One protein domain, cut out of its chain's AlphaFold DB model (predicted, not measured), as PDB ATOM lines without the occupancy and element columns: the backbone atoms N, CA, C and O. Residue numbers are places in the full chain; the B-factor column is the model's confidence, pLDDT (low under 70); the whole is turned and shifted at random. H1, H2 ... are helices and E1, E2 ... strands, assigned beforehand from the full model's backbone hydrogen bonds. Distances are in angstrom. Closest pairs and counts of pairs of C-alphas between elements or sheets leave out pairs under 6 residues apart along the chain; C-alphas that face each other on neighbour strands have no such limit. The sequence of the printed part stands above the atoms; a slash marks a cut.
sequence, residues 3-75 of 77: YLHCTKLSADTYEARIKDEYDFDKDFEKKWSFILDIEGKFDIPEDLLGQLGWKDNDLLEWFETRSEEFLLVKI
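What this domain is: This is residues 3 to 75 of the 77 residues of an uncharacterized protein of Cryomorphaceae bacterium (UniProt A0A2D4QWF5). One strongly twisted antiparallel sheet of five strands makes the body, and a single short helix, H1, packs on it near one end of E1 and E2. From edge to edge the strands' lines turn by 98 degrees. The printed part has 73 residues, in the order E1, E2, E3, H1, E4, E5, with sheet order E3 E2 E1 E5 E4; the class is mostly strand. It is compact, with a radius of gyration of the C-alphas of 12.1 A and spans of 34 by 27 by 21 A.

How they stand to each other: Start at E1, residues 3 to 8, an inner strand. Beside it is E2, residues 13 to 20, a hairpin with it: N 5 and O 17 are 2.9 A apart. E3, residues 31 to 35, an edge strand, completes a meander, each strand the antiparallel neighbour of the one before; N 16 and O 32 are 2.8 A apart. On the other side of E1 find E5, residues 69 to 74, with N 6 and O 70 at 2.9 A. E4, residues 60 to 66, the other edge strand, forms a hairpin with E5; N 63 and O 71 are 2.9 A apart. H1, residues 46 to 52, is on the sheet at a height of 8.9 A, only just over E1, on which 3 of its 7 C-alphas fall. It runs along the strands, at 19 degrees to E1 on the local plane; their closest C-alphas, of Tyr 3 and Leu 52, are 6.6 A apart. Every O i to N i+4 pair in H1 is within hydrogen-bond range. E3 and E4 are apart.

Where its parts are: Find C-alpha 3 at (121.150, 161.127, 137.021), where E1 begins its 16.3 A. E2 spans 22.7 A, E3 13.4 A, H1 9.7 A, E4 18.6 A and E5 16.9 A, ending at C-alpha 74, (115.337, 163.831, 134.072).

The domain as a whole: The C-alphas of Tyr 22 and Ile 38 are the two farthest apart, 35.9 A. The printed part has no cut and no long link. Residues 21 to 29 have pLDDT under 70.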
ATOM      1  N   TYR A   3     121.025 159.679 136.947       90.31
ATOM      2  CA  TYR A   3     121.150 161.127 137.021       90.31
ATOM      3  C   TYR A   3     122.618 161.534 136.945       90.31
ATOM      4  O   TYR A   3     123.527 160.718 137.132       90.31
ATOM      5  N   LEU A   4     122.847 162.812 136.664       92.44
ATOM      6  CA  LEU A   4     124.183 163.371 136.552       92.44
ATOM      7  C   LEU A   4     124.520 164.132 137.831       92.44
ATOM      8  O   LEU A   4     123.894 165.144 138.139       92.44
ATOM      9  N   HIS A   5     125.504 163.644 138.580       91.81
ATOM     10  CA  HIS A   5     126.054 164.345 139.738       91.81
ATOM     11  C   HIS A   5     127.249 165.168 139.289       91.81
ATOM     12  O   HIS A   5     128.226 164.613 138.783       91.81
ATOM     13  N   CYS A   6     127.154 166.482 139.455       92.56
ATOM     14  CA  CYS A   6     128.176 167.426 139.041       92.56
ATOM     15  C   CYS A   6     128.827 168.080 140.261       92.56
ATOM     16  O   CYS A   6     128.141 168.536 141.178       92.56
ATOM     17  N   THR A   7     130.153 168.166 140.246       93.75
ATOM     18  CA  THR A   7     130.970 168.836 141.259       93.75
ATOM     19  C   THR A   7     131.778 169.937 140.596       93.75
ATOM     20  O   THR A   7     132.465 169.708 139.599       93.75
ATOM     21  N   LYS A   8     131.700 171.146 141.140       93.69
ATOM     22  CA  LYS A   8     132.444 172.302 140.653       93.69
ATOM     23  C   LYS A   8     133.943 172.095 140.878       93.69
ATOM     24  O   LYS A   8     134.368 171.795 141.988       93.69
ATOM     25  N   LEU A   9     134.739 172.264 139.825       92.94
ATOM     26  CA  LEU A   9     136.205 172.231 139.888       92.94
ATOM     27  C   LEU A   9     136.806 173.640 139.855       92.94
ATOM     28  O   LEU A   9     137.805 173.914 140.515       92.94
ATOM     29  N   SER A  10     136.202 174.538 139.080       92.69
ATOM     30  CA  SER A  10     136.606 175.938 138.927       92.69
ATOM     31  C   SER A  10     135.373 176.810 138.675       92.69
ATOM     32  O   SER A  10     134.242 176.338 138.737       92.69
ATOM     33  N   ALA A  11     135.563 178.105 138.406       89.06
ATOM     34  CA  ALA A  11     134.458 179.015 138.106       89.06
ATOM     35  C   ALA A  11     133.605 178.566 136.901       89.06
ATOM     36  O   ALA A  11     132.401 178.802 136.907       89.06
ATOM     37  N   ASP A  12     134.230 177.909 135.926       92.88
ATOM     38  CA  ASP A  12     133.673 177.523 134.630       92.88
ATOM     39  C   ASP A  12     133.681 176.009 134.377       92.88
ATOM     40  O   ASP A  12     133.109 175.566 133.391       92.88
ATOM     41  N   THR A  13     134.316 175.201 135.229       93.69
ATOM     42  CA  THR A  13     134.488 173.765 134.975       93.69
ATOM     43  C   THR A  13     133.824 172.918 136.048       93.69
ATOM     44  O   THR A  13     133.972 173.172 137.249       93.69
ATOM     45  N   TYR A  14     133.154 171.856 135.610       93.06
ATOM     46  CA  TYR A  14     132.514 170.854 136.453       93.06
ATOM     47  C   TYR A  14     133.012 169.456 136.094       93.06
ATOM     48  O   TYR A  14     133.150 169.117 134.921       93.06
ATOM     49  N   GLU A  15     133.261 168.627 137.103       94.38
ATOM     50  CA  GLU A  15     133.368 167.179 136.940       94.38
ATOM     51  C   GLU A  15     131.972 166.577 137.065       94.38
ATOM     52  O   GLU A  15     131.218 166.970 137.950       94.38
ATOM     53  N   ALA A  16     131.641 165.602 136.232       92.12
ATOM     54  CA  ALA A  16     130.368 164.911 136.287       92.12
ATOM     55  C   ALA A  16     130.525 163.397 136.311       92.12
ATOM     56  O   ALA A  16     131.438 162.827 135.700       92.12
ATOM     57  N   ARG A  17     129.603 162.750 137.020       91.06
ATOM     58  CA  ARG A  17     129.511 161.297 137.165       91.06
ATOM     59  C   ARG A  17     128.060 160.869 137.031       91.06
ATOM     60  O   ARG A  17     127.163 161.560 137.511       91.06
ATOM     61  N   ILE A  18     127.837 159.717 136.412       90.19
ATOM     62  CA  ILE A  18     126.516 159.089 136.429       90.19
ATOM     63  C   ILE A  18     126.330 158.416 137.784       90.19
ATOM     64  O   ILE A  18     127.238 157.758 138.295       90.19
ATOM     65  N   LYS A  19     125.148 158.580 138.363       87.00
ATOM     66  CA  LYS A  19     124.707 157.884 139.568       87.00
ATOM     67  C   LYS A  19     123.297 157.354 139.345       87.00
ATOM     68  O   LYS A  19     122.544 157.919 138.559       87.00
ATOM     69  N   ASP A  20     122.946 156.269 140.023       81.62
ATOM     70  CA  ASP A  20     121.585 155.730 140.038       81.62
ATOM     71  C   ASP A  20     121.103 155.636 141.490       81.62
ATOM     72  O   ASP A  20     121.873 155.320 142.397       81.62
ATOM     73  N   GLU A  21     119.825 155.925 141.717       68.00
ATOM     74  CA  GLU A  21     119.182 155.943 143.038       68.00
ATOM     75  C   GLU A  21     119.182 154.567 143.732       68.00
ATOM     76  O   GLU A  21     119.044 154.490 144.952       68.00
ATOM     77  N   TYR A  22     119.381 153.489 142.968       65.81
ATOM     78  CA  TYR A  22     119.416 152.109 143.461       65.81
ATOM     79  C   TYR A  22     120.819 151.490 143.515       65.81
ATOM     80  O   TYR A  22     120.942 150.328 143.896       65.81
ATOM     81  N   ASP A  23     121.870 152.227 143.140       63.88
ATOM     82  CA  ASP A  23     123.218 151.667 142.993       63.88
ATOM     83  C   ASP A  23     124.285 152.638 143.525       63.88
ATOM     84  O   ASP A  23     125.135 153.148 142.795       63.88
ATOM     85  N   PHE A  24     124.213 152.925 144.830       56.00
ATOM     86  CA  PHE A  24     125.169 153.804 145.517       56.00
ATOM     87  C   PHE A  24     126.624 153.309 145.404       56.00
ATOM     88  O   PHE A  24     127.536 154.140 145.400       56.00
ATOM     89  N   ASP A  25     126.819 151.992 145.254       58.28
ATOM     90  CA  ASP A  25     128.128 151.330 145.189       58.28
ATOM     91  C   ASP A  25     128.669 151.149 143.761       58.28
ATOM     92  O   ASP A  25     129.872 150.932 143.589       58.28
ATOM     93  N   LYS A  26     127.841 151.287 142.713       59.28
ATOM     94  CA  LYS A  26     128.365 151.457 141.351       59.28
ATOM     95  C   LYS A  26     128.829 152.893 141.169       59.28
ATOM     96  O   LYS A  26     128.115 153.763 140.671       59.28
ATOM     97  N   ASP A  27     130.082 153.138 141.527       56.91
ATOM     98  CA  ASP A  27     130.821 154.202 140.867       56.91
ATOM     99  C   ASP A  27     130.954 153.820 139.391       56.91
ATOM    100  O   ASP A  27     131.691 152.908 139.018       56.91
ATOM    101  N   PHE A  28     130.210 154.515 138.529       64.62
ATOM    102  CA  PHE A  28     130.577 154.575 137.125       64.62
ATOM    103  C   PHE A  28     131.998 155.154 137.087       64.62
ATOM    104  O   PHE A  28     132.202 156.326 137.391       64.62
ATOM    105  N   GLU A  29     132.994 154.319 136.772       68.44
ATOM    106  CA  GLU A  29     134.413 154.719 136.791       68.44
ATOM    107  C   GLU A  29     134.709 155.869 135.817       68.44
ATOM    108  O   GLU A  29     135.709 156.579 135.942       68.44
ATOM    109  N   LYS A  30     133.823 156.070 134.837       82.25
ATOM    110  CA  LYS A  30     133.938 157.128 133.845       82.25
ATOM    111  C   LYS A  30     133.466 158.460 134.430       82.25
ATOM    112  O   LYS A  30     132.351 158.589 134.928       82.25
ATOM    113  N   LYS A  31     134.342 159.454 134.324       88.38
ATOM    114  CA  LYS A  31     134.091 160.849 134.681       88.38
ATOM    115  C   LYS A  31     134.085 161.694 133.419       88.38
ATOM    116  O   LYS A  31     134.841 161.417 132.486       88.38
ATOM    117  N   TRP A  32     133.278 162.741 133.422       91.81
ATOM    118  CA  TRP A  32     133.245 163.744 132.365       91.81
ATOM    119  C   TRP A  32     133.625 165.102 132.936       91.81
ATOM    120  O   TRP A  32     133.448 165.354 134.126       91.81
ATOM    121  N   SER A  33     134.157 165.972 132.087       92.56
ATOM    122  CA  SER A  33     134.425 167.362 132.438       92.56
ATOM    123  C   SER A  33     133.627 168.258 131.509       92.56
ATOM    124  O   SER A  33     133.751 168.144 130.291       92.56
ATOM    125  N   PHE A  34     132.815 169.132 132.091       92.81
ATOM    126  CA  PHE A  34     132.061 170.144 131.368       92.81
ATOM    127  C   PHE A  34     132.690 171.498 131.610       92.81
ATOM    128  O   PHE A  34     132.985 171.847 132.751       92.81
ATOM    129  N   ILE A  35     132.871 172.248 130.532       93.31
ATOM    130  CA  ILE A  35     133.341 173.624 130.575       93.31
ATOM    131  C   ILE A  35     132.169 174.483 130.124       93.31
ATOM    132  O   ILE A  35     131.612 174.249 129.052       93.31
ATOM    133  N   LEU A  36     131.788 175.435 130.966       93.38
ATOM    134  CA  LEU A  36     130.778 176.424 130.647       93.38
ATOM    135  C   LEU A  36     131.321 177.388 129.594       93.38
ATOM    136  O   LEU A  36     132.440 177.892 129.707       93.38
ATOM    137  N   ASP A  37     130.506 177.682 128.593       94.31
ATOM    138  CA  ASP A  37     130.746 178.791 127.688       94.31
ATOM    139  C   ASP A  37     130.425 180.143 128.354       94.31
ATOM    140  O   ASP A  37     130.028 180.240 129.520       94.31
ATOM    141  N   ILE A  38     130.592 181.223 127.591       93.56
ATOM    142  CA  ILE A  38     130.334 182.593 128.056       93.56
ATOM    143  C   ILE A  38     128.863 182.858 128.416       93.56
ATOM    144  O   ILE A  38     128.574 183.840 129.100       93.56
ATOM    145  N   GLU A  39     127.940 182.022 127.943       94.88
ATOM    146  CA  GLU A  39     126.511 182.091 128.244       94.88
ATOM    147  C   GLU A  39     126.132 181.179 129.423       94.88
ATOM    148  O   GLU A  39     124.962 181.122 129.804       94.88
ATOM    149  N   GLY A  40     127.106 180.481 130.018       89.88
ATOM    150  CA  GLY A  40     126.887 179.528 131.102       89.88
ATOM    151  C   GLY A  40     126.308 178.193 130.633       89.88
ATOM    152  O   GLY A  40     125.692 177.490 131.433       89.88
ATOM    153  N   LYS A  41     126.465 177.841 129.353       91.94
ATOM    154  CA  LYS A  41     125.994 176.578 128.767       91.94
ATOM    155  C   LYS A  41     127.136 175.581 128.645       91.94
ATOM    156  O   LYS A  41     128.293 175.960 128.528       91.94
ATOM    157  N   PHE A  42     126.801 174.299 128.629       91.31
ATOM    158  CA  PHE A  42     127.740 173.232 128.304       91.31
ATOM    159  C   PHE A  42     127.033 172.142 127.511       91.31
ATOM    160  O   PHE A  42     125.839 171.901 127.700       91.31
ATOM    161  N   ASP A  43     127.793 171.461 126.661       91.12
ATOM    162  CA  ASP A  43     127.294 170.331 125.891       91.12
ATOM    163  C   ASP A  43     127.484 169.024 126.663       91.12
ATOM    164  O   ASP A  43     128.534 168.768 127.261       91.12
ATOM    165  N   ILE A  44     126.465 168.167 126.619       90.12
ATOM    166  CA  ILE A  44     126.534 166.807 127.152       90.12
ATOM    167  C   ILE A  44     126.866 165.865 125.986       90.12
ATOM    168  O   ILE A  44     126.100 165.810 125.024       90.12
ATOM    169  N   PRO A  45     127.976 165.105 126.049       91.00
ATOM    170  CA  PRO A  45     128.340 164.147 125.010       91.00
ATOM    171  C   PRO A  45     127.232 163.127 124.711       91.00
ATOM    172  O   PRO A  45     126.576 162.626 125.626       91.00
ATOM    173  N   GLU A  46     127.062 162.756 123.438       90.25
ATOM    174  CA  GLU A  46     126.025 161.803 123.007       90.25
ATOM    175  C   GLU A  46     126.134 160.434 123.701       90.25
ATOM    176  O   GLU A  46     125.118 159.814 124.018       90.25
ATOM    177  N   ASP A  47     127.354 159.962 123.986       89.19
ATOM    178  CA  ASP A  47     127.566 158.696 124.696       89.19
ATOM    179  C   ASP A  47     127.051 158.753 126.139       89.19
ATOM    180  O   ASP A  47     126.532 157.760 126.655       89.19
ATOM    181  N   LEU A  48     127.170 159.916 126.782       90.44
ATOM    182  CA  LEU A  48     126.634 160.178 128.110       90.44
ATOM    183  C   LEU A  48     125.106 160.320 128.074       90.44
ATOM    184  O   LEU A  48     124.429 159.705 128.896       90.44
ATOM    185  N   LEU A  49     124.547 161.034 127.090       91.56
ATOM    186  CA  LEU A  49     123.093 161.107 126.884       91.56
ATOM    187  C   LEU A  49     122.479 159.712 126.703       91.56
ATOM    188  O   LEU A  49     121.468 159.394 127.331       91.56
ATOM    189  N   GLY A  50     123.131 158.850 125.917       89.69
ATOM    190  CA  GLY A  50     122.718 157.461 125.718       89.69
ATOM    191  C   GLY A  50     122.712 156.641 127.011       89.69
ATOM    192  O   GLY A  50     121.766 155.890 127.247       89.69
ATOM    193  N   GLN A  51     123.718 156.814 127.877       88.88
ATOM    194  CA  GLN A  51     123.775 156.146 129.188       88.88
ATOM    195  C   GLN A  51     122.707 156.657 130.161       88.88
ATOM    196  O   GLN A  51     122.138 155.876 130.921       88.88
ATOM    197  N   LEU A  52     122.416 157.956 130.123       90.00
ATOM    198  CA  LEU A  52     121.372 158.585 130.931       90.00
ATOM    199  C   LEU A  52     119.957 158.306 130.388       90.00
ATOM    200  O   LEU A  52     118.967 158.533 131.083       90.00
ATOM    201  N   GLY A  53     119.838 157.830 129.144       90.56
ATOM    202  CA  GLY A  53     118.555 157.694 128.450       90.56
ATOM    203  C   GLY A  53     117.868 159.043 128.204       90.56
ATOM    204  O   GLY A  53     116.632 159.111 128.145       90.56
ATOM    205  N   TRP A  54     118.658 160.114 128.116       93.06
ATOM    206  CA  TRP A  54     118.194 161.469 127.832       93.06
ATOM    207  C   TRP A  54     118.150 161.696 126.319       93.06
ATOM    208  O   TRP A  54     118.949 161.145 125.562       93.06
ATOM    209  N   LYS A  55     117.176 162.478 125.878       91.62
ATOM    210  CA  LYS A  55     116.885 162.812 124.486       91.62
ATOM    211  C   LYS A  55     116.690 164.312 124.353       91.62
ATOM    212  O   LYS A  55     116.373 165.001 125.322       91.62
ATOM    213  N   ASP A  56     116.780 164.786 123.120       87.88
ATOM    214  CA  ASP A  56     116.440 166.162 122.790       87.88
ATOM    215  C   ASP A  56     115.028 166.508 123.278       87.88
ATOM    216  O   ASP A  56     114.064 165.778 123.026       87.88
ATOM    217  N   ASN A  57     114.911 167.665 123.934       88.50
ATOM    218  CA  ASN A  57     113.691 168.191 124.559       88.50
ATOM    219  C   ASN A  57     113.201 167.446 125.810       88.50
ATOM    220  O   ASN A  57     112.113 167.762 126.301       88.50
ATOM    221  N   ASP A  58     113.968 166.498 126.356       91.88
ATOM    222  CA  ASP A  58     113.689 166.020 127.707       91.88
ATOM    223  C   ASP A  58     113.784 167.180 128.705       91.88
ATOM    224  O   ASP A  58     114.663 168.040 128.628       91.88
ATOM    225  N   LEU A  59     112.864 167.187 129.667       93.31
ATOM    226  CA  LEU A  59     112.907 168.137 130.765       93.31
ATOM    227  C   LEU A  59     113.835 167.602 131.852       93.31
ATOM    228  O   LEU A  59     113.677 166.475 132.328       93.31
ATOM    229  N   LEU A  60     114.783 168.443 132.249       93.12
ATOM    230  CA  LEU A  60     115.700 168.183 133.346       93.12
ATOM    231  C   LEU A  60     115.381 169.131 134.497       93.12
ATOM    232  O   LEU A  60     115.086 170.308 134.279       93.12
ATOM    233  N   GLU A  61     115.460 168.620 135.715       93.25
ATOM    234  CA  GLU A  61     115.401 169.413 136.933       93.25
ATOM    235  C   GLU A  61     116.796 169.515 137.550       93.25
ATOM    236  O   GLU A  61     117.556 168.542 137.595       93.25
ATOM    237  N   TRP A  62     117.129 170.729 137.989       92.38
ATOM    238  CA  TRP A  62     118.389 171.067 138.636       92.38
ATOM    239  C   TRP A  62     118.185 171.096 140.148       92.38
ATOM    240  O   TRP A  62     117.391 171.894 140.650       92.38
ATOM    241  N   PHE A  63     118.951 170.291 140.881       91.56
ATOM    242  CA  PHE A  63     118.938 170.275 142.343       91.56
ATOM    243  C   PHE A  63     120.298 170.672 142.903       91.56
ATOM    244  O   PHE A  63     121.288 169.979 142.685       91.56
ATOM    245  N   GLU A  64     120.345 171.748 143.682       91.06
ATOM    246  CA  GLU A  64     121.533 172.095 144.463       91.06
ATOM    247  C   GLU A  64     121.566 171.253 145.743       91.06
ATOM    248  O   GLU A  64     120.597 171.230 146.504       91.06
ATOM    249  N   THR A  65     122.668 170.543 145.988       82.69
ATOM    250  CA  THR A  65     122.797 169.663 147.165       82.69
ATOM    251  C   THR A  65     123.766 170.226 148.200       82.69
ATOM    252  O   THR A  65     123.518 170.121 149.403       82.69
ATOM    253  N   ARG A  66     124.875 170.825 147.751       79.00
ATOM    254  CA  ARG A  66     125.934 171.442 148.570       79.00
ATOM    255  C   ARG A  66     126.508 172.655 147.839       79.00
ATOM    256  O   ARG A  66     126.229 172.860 146.667       79.00
ATOM    257  N   SER A  67     127.363 173.430 148.513       80.50
ATOM    258  CA  SER A  67     127.938 174.683 147.992       80.50
ATOM    259  C   SER A  67     128.621 174.571 146.620       80.50
ATOM    260  O   SER A  67     128.724 175.568 145.912       80.50
ATOM    261  N   GLU A  68     129.089 173.379 146.245       89.94
ATOM    262  CA  GLU A  68     129.832 173.124 145.005       89.94
ATOM    263  C   GLU A  68     129.275 171.929 144.217       89.94
ATOM    264  O   GLU A  68     129.924 171.443 143.292       89.94
ATOM    265  N   GLU A  69     128.084 171.437 144.566       92.50
ATOM    266  CA  GLU A  69     127.503 170.244 143.949       92.50
ATOM    267  C   GLU A  69     126.060 170.476 143.510       92.50
ATOM    268  O   GLU A  69     125.249 171.061 144.238       92.50
ATOM    269  N   PHE A  70     125.726 169.937 142.341       92.06
ATOM    270  CA  PHE A  70     124.352 169.865 141.866       92.06
ATOM    271  C   PHE A  70     124.062 168.528 141.186       92.06
ATOM    272  O   PHE A  70     124.966 167.811 140.747       92.06
ATOM    273  N   LEU A  71     122.777 168.200 141.096       92.38
ATOM    274  CA  LEU A  71     122.259 167.057 140.360       92.38
ATOM    275  C   LEU A  71     121.434 167.552 139.177       92.38
ATOM    276  O   LEU A  71     120.618 168.461 139.328       92.38
ATOM    277  N   LEU A  72     121.605 166.909 138.027       93.50
ATOM    278  CA  LEU A  72     120.664 166.997 136.916       93.50
ATOM    279  C   LEU A  72     119.912 165.683 136.806       93.50
ATOM    280  O   LEU A  72     120.508 164.620 136.612       93.50
ATOM    281  N   VAL A  73     118.595 165.775 136.931       92.25
ATOM    282  CA  VAL A  73     117.696 164.626 136.959       92.25
ATOM    283  C   VAL A  73     116.649 164.818 135.875       92.25
ATOM    284  O   VAL A  73     116.009 165.865 135.801       92.25
ATOM    285  N   LYS A  74     116.444 163.809 135.030       92.31
ATOM    286  CA  LYS A  74     115.337 163.831 134.072       92.31
ATOM    287  C   LYS A  74     114.014 163.688 134.810       92.31
ATOM    288  O   LYS A  74     113.845 162.758 135.590       92.31
ATOM    289  N   ILE A  75     113.066 164.570 134.525       90.00
ATOM    290  CA  ILE A  75     111.717 164.477 135.078       90.00
ATOM    291  C   ILE A  75     110.774 163.855 134.054       90.00
ATOM    292  O   ILE A  75     110.751 164.229 132.880       90.00
TER     293      ILE A  75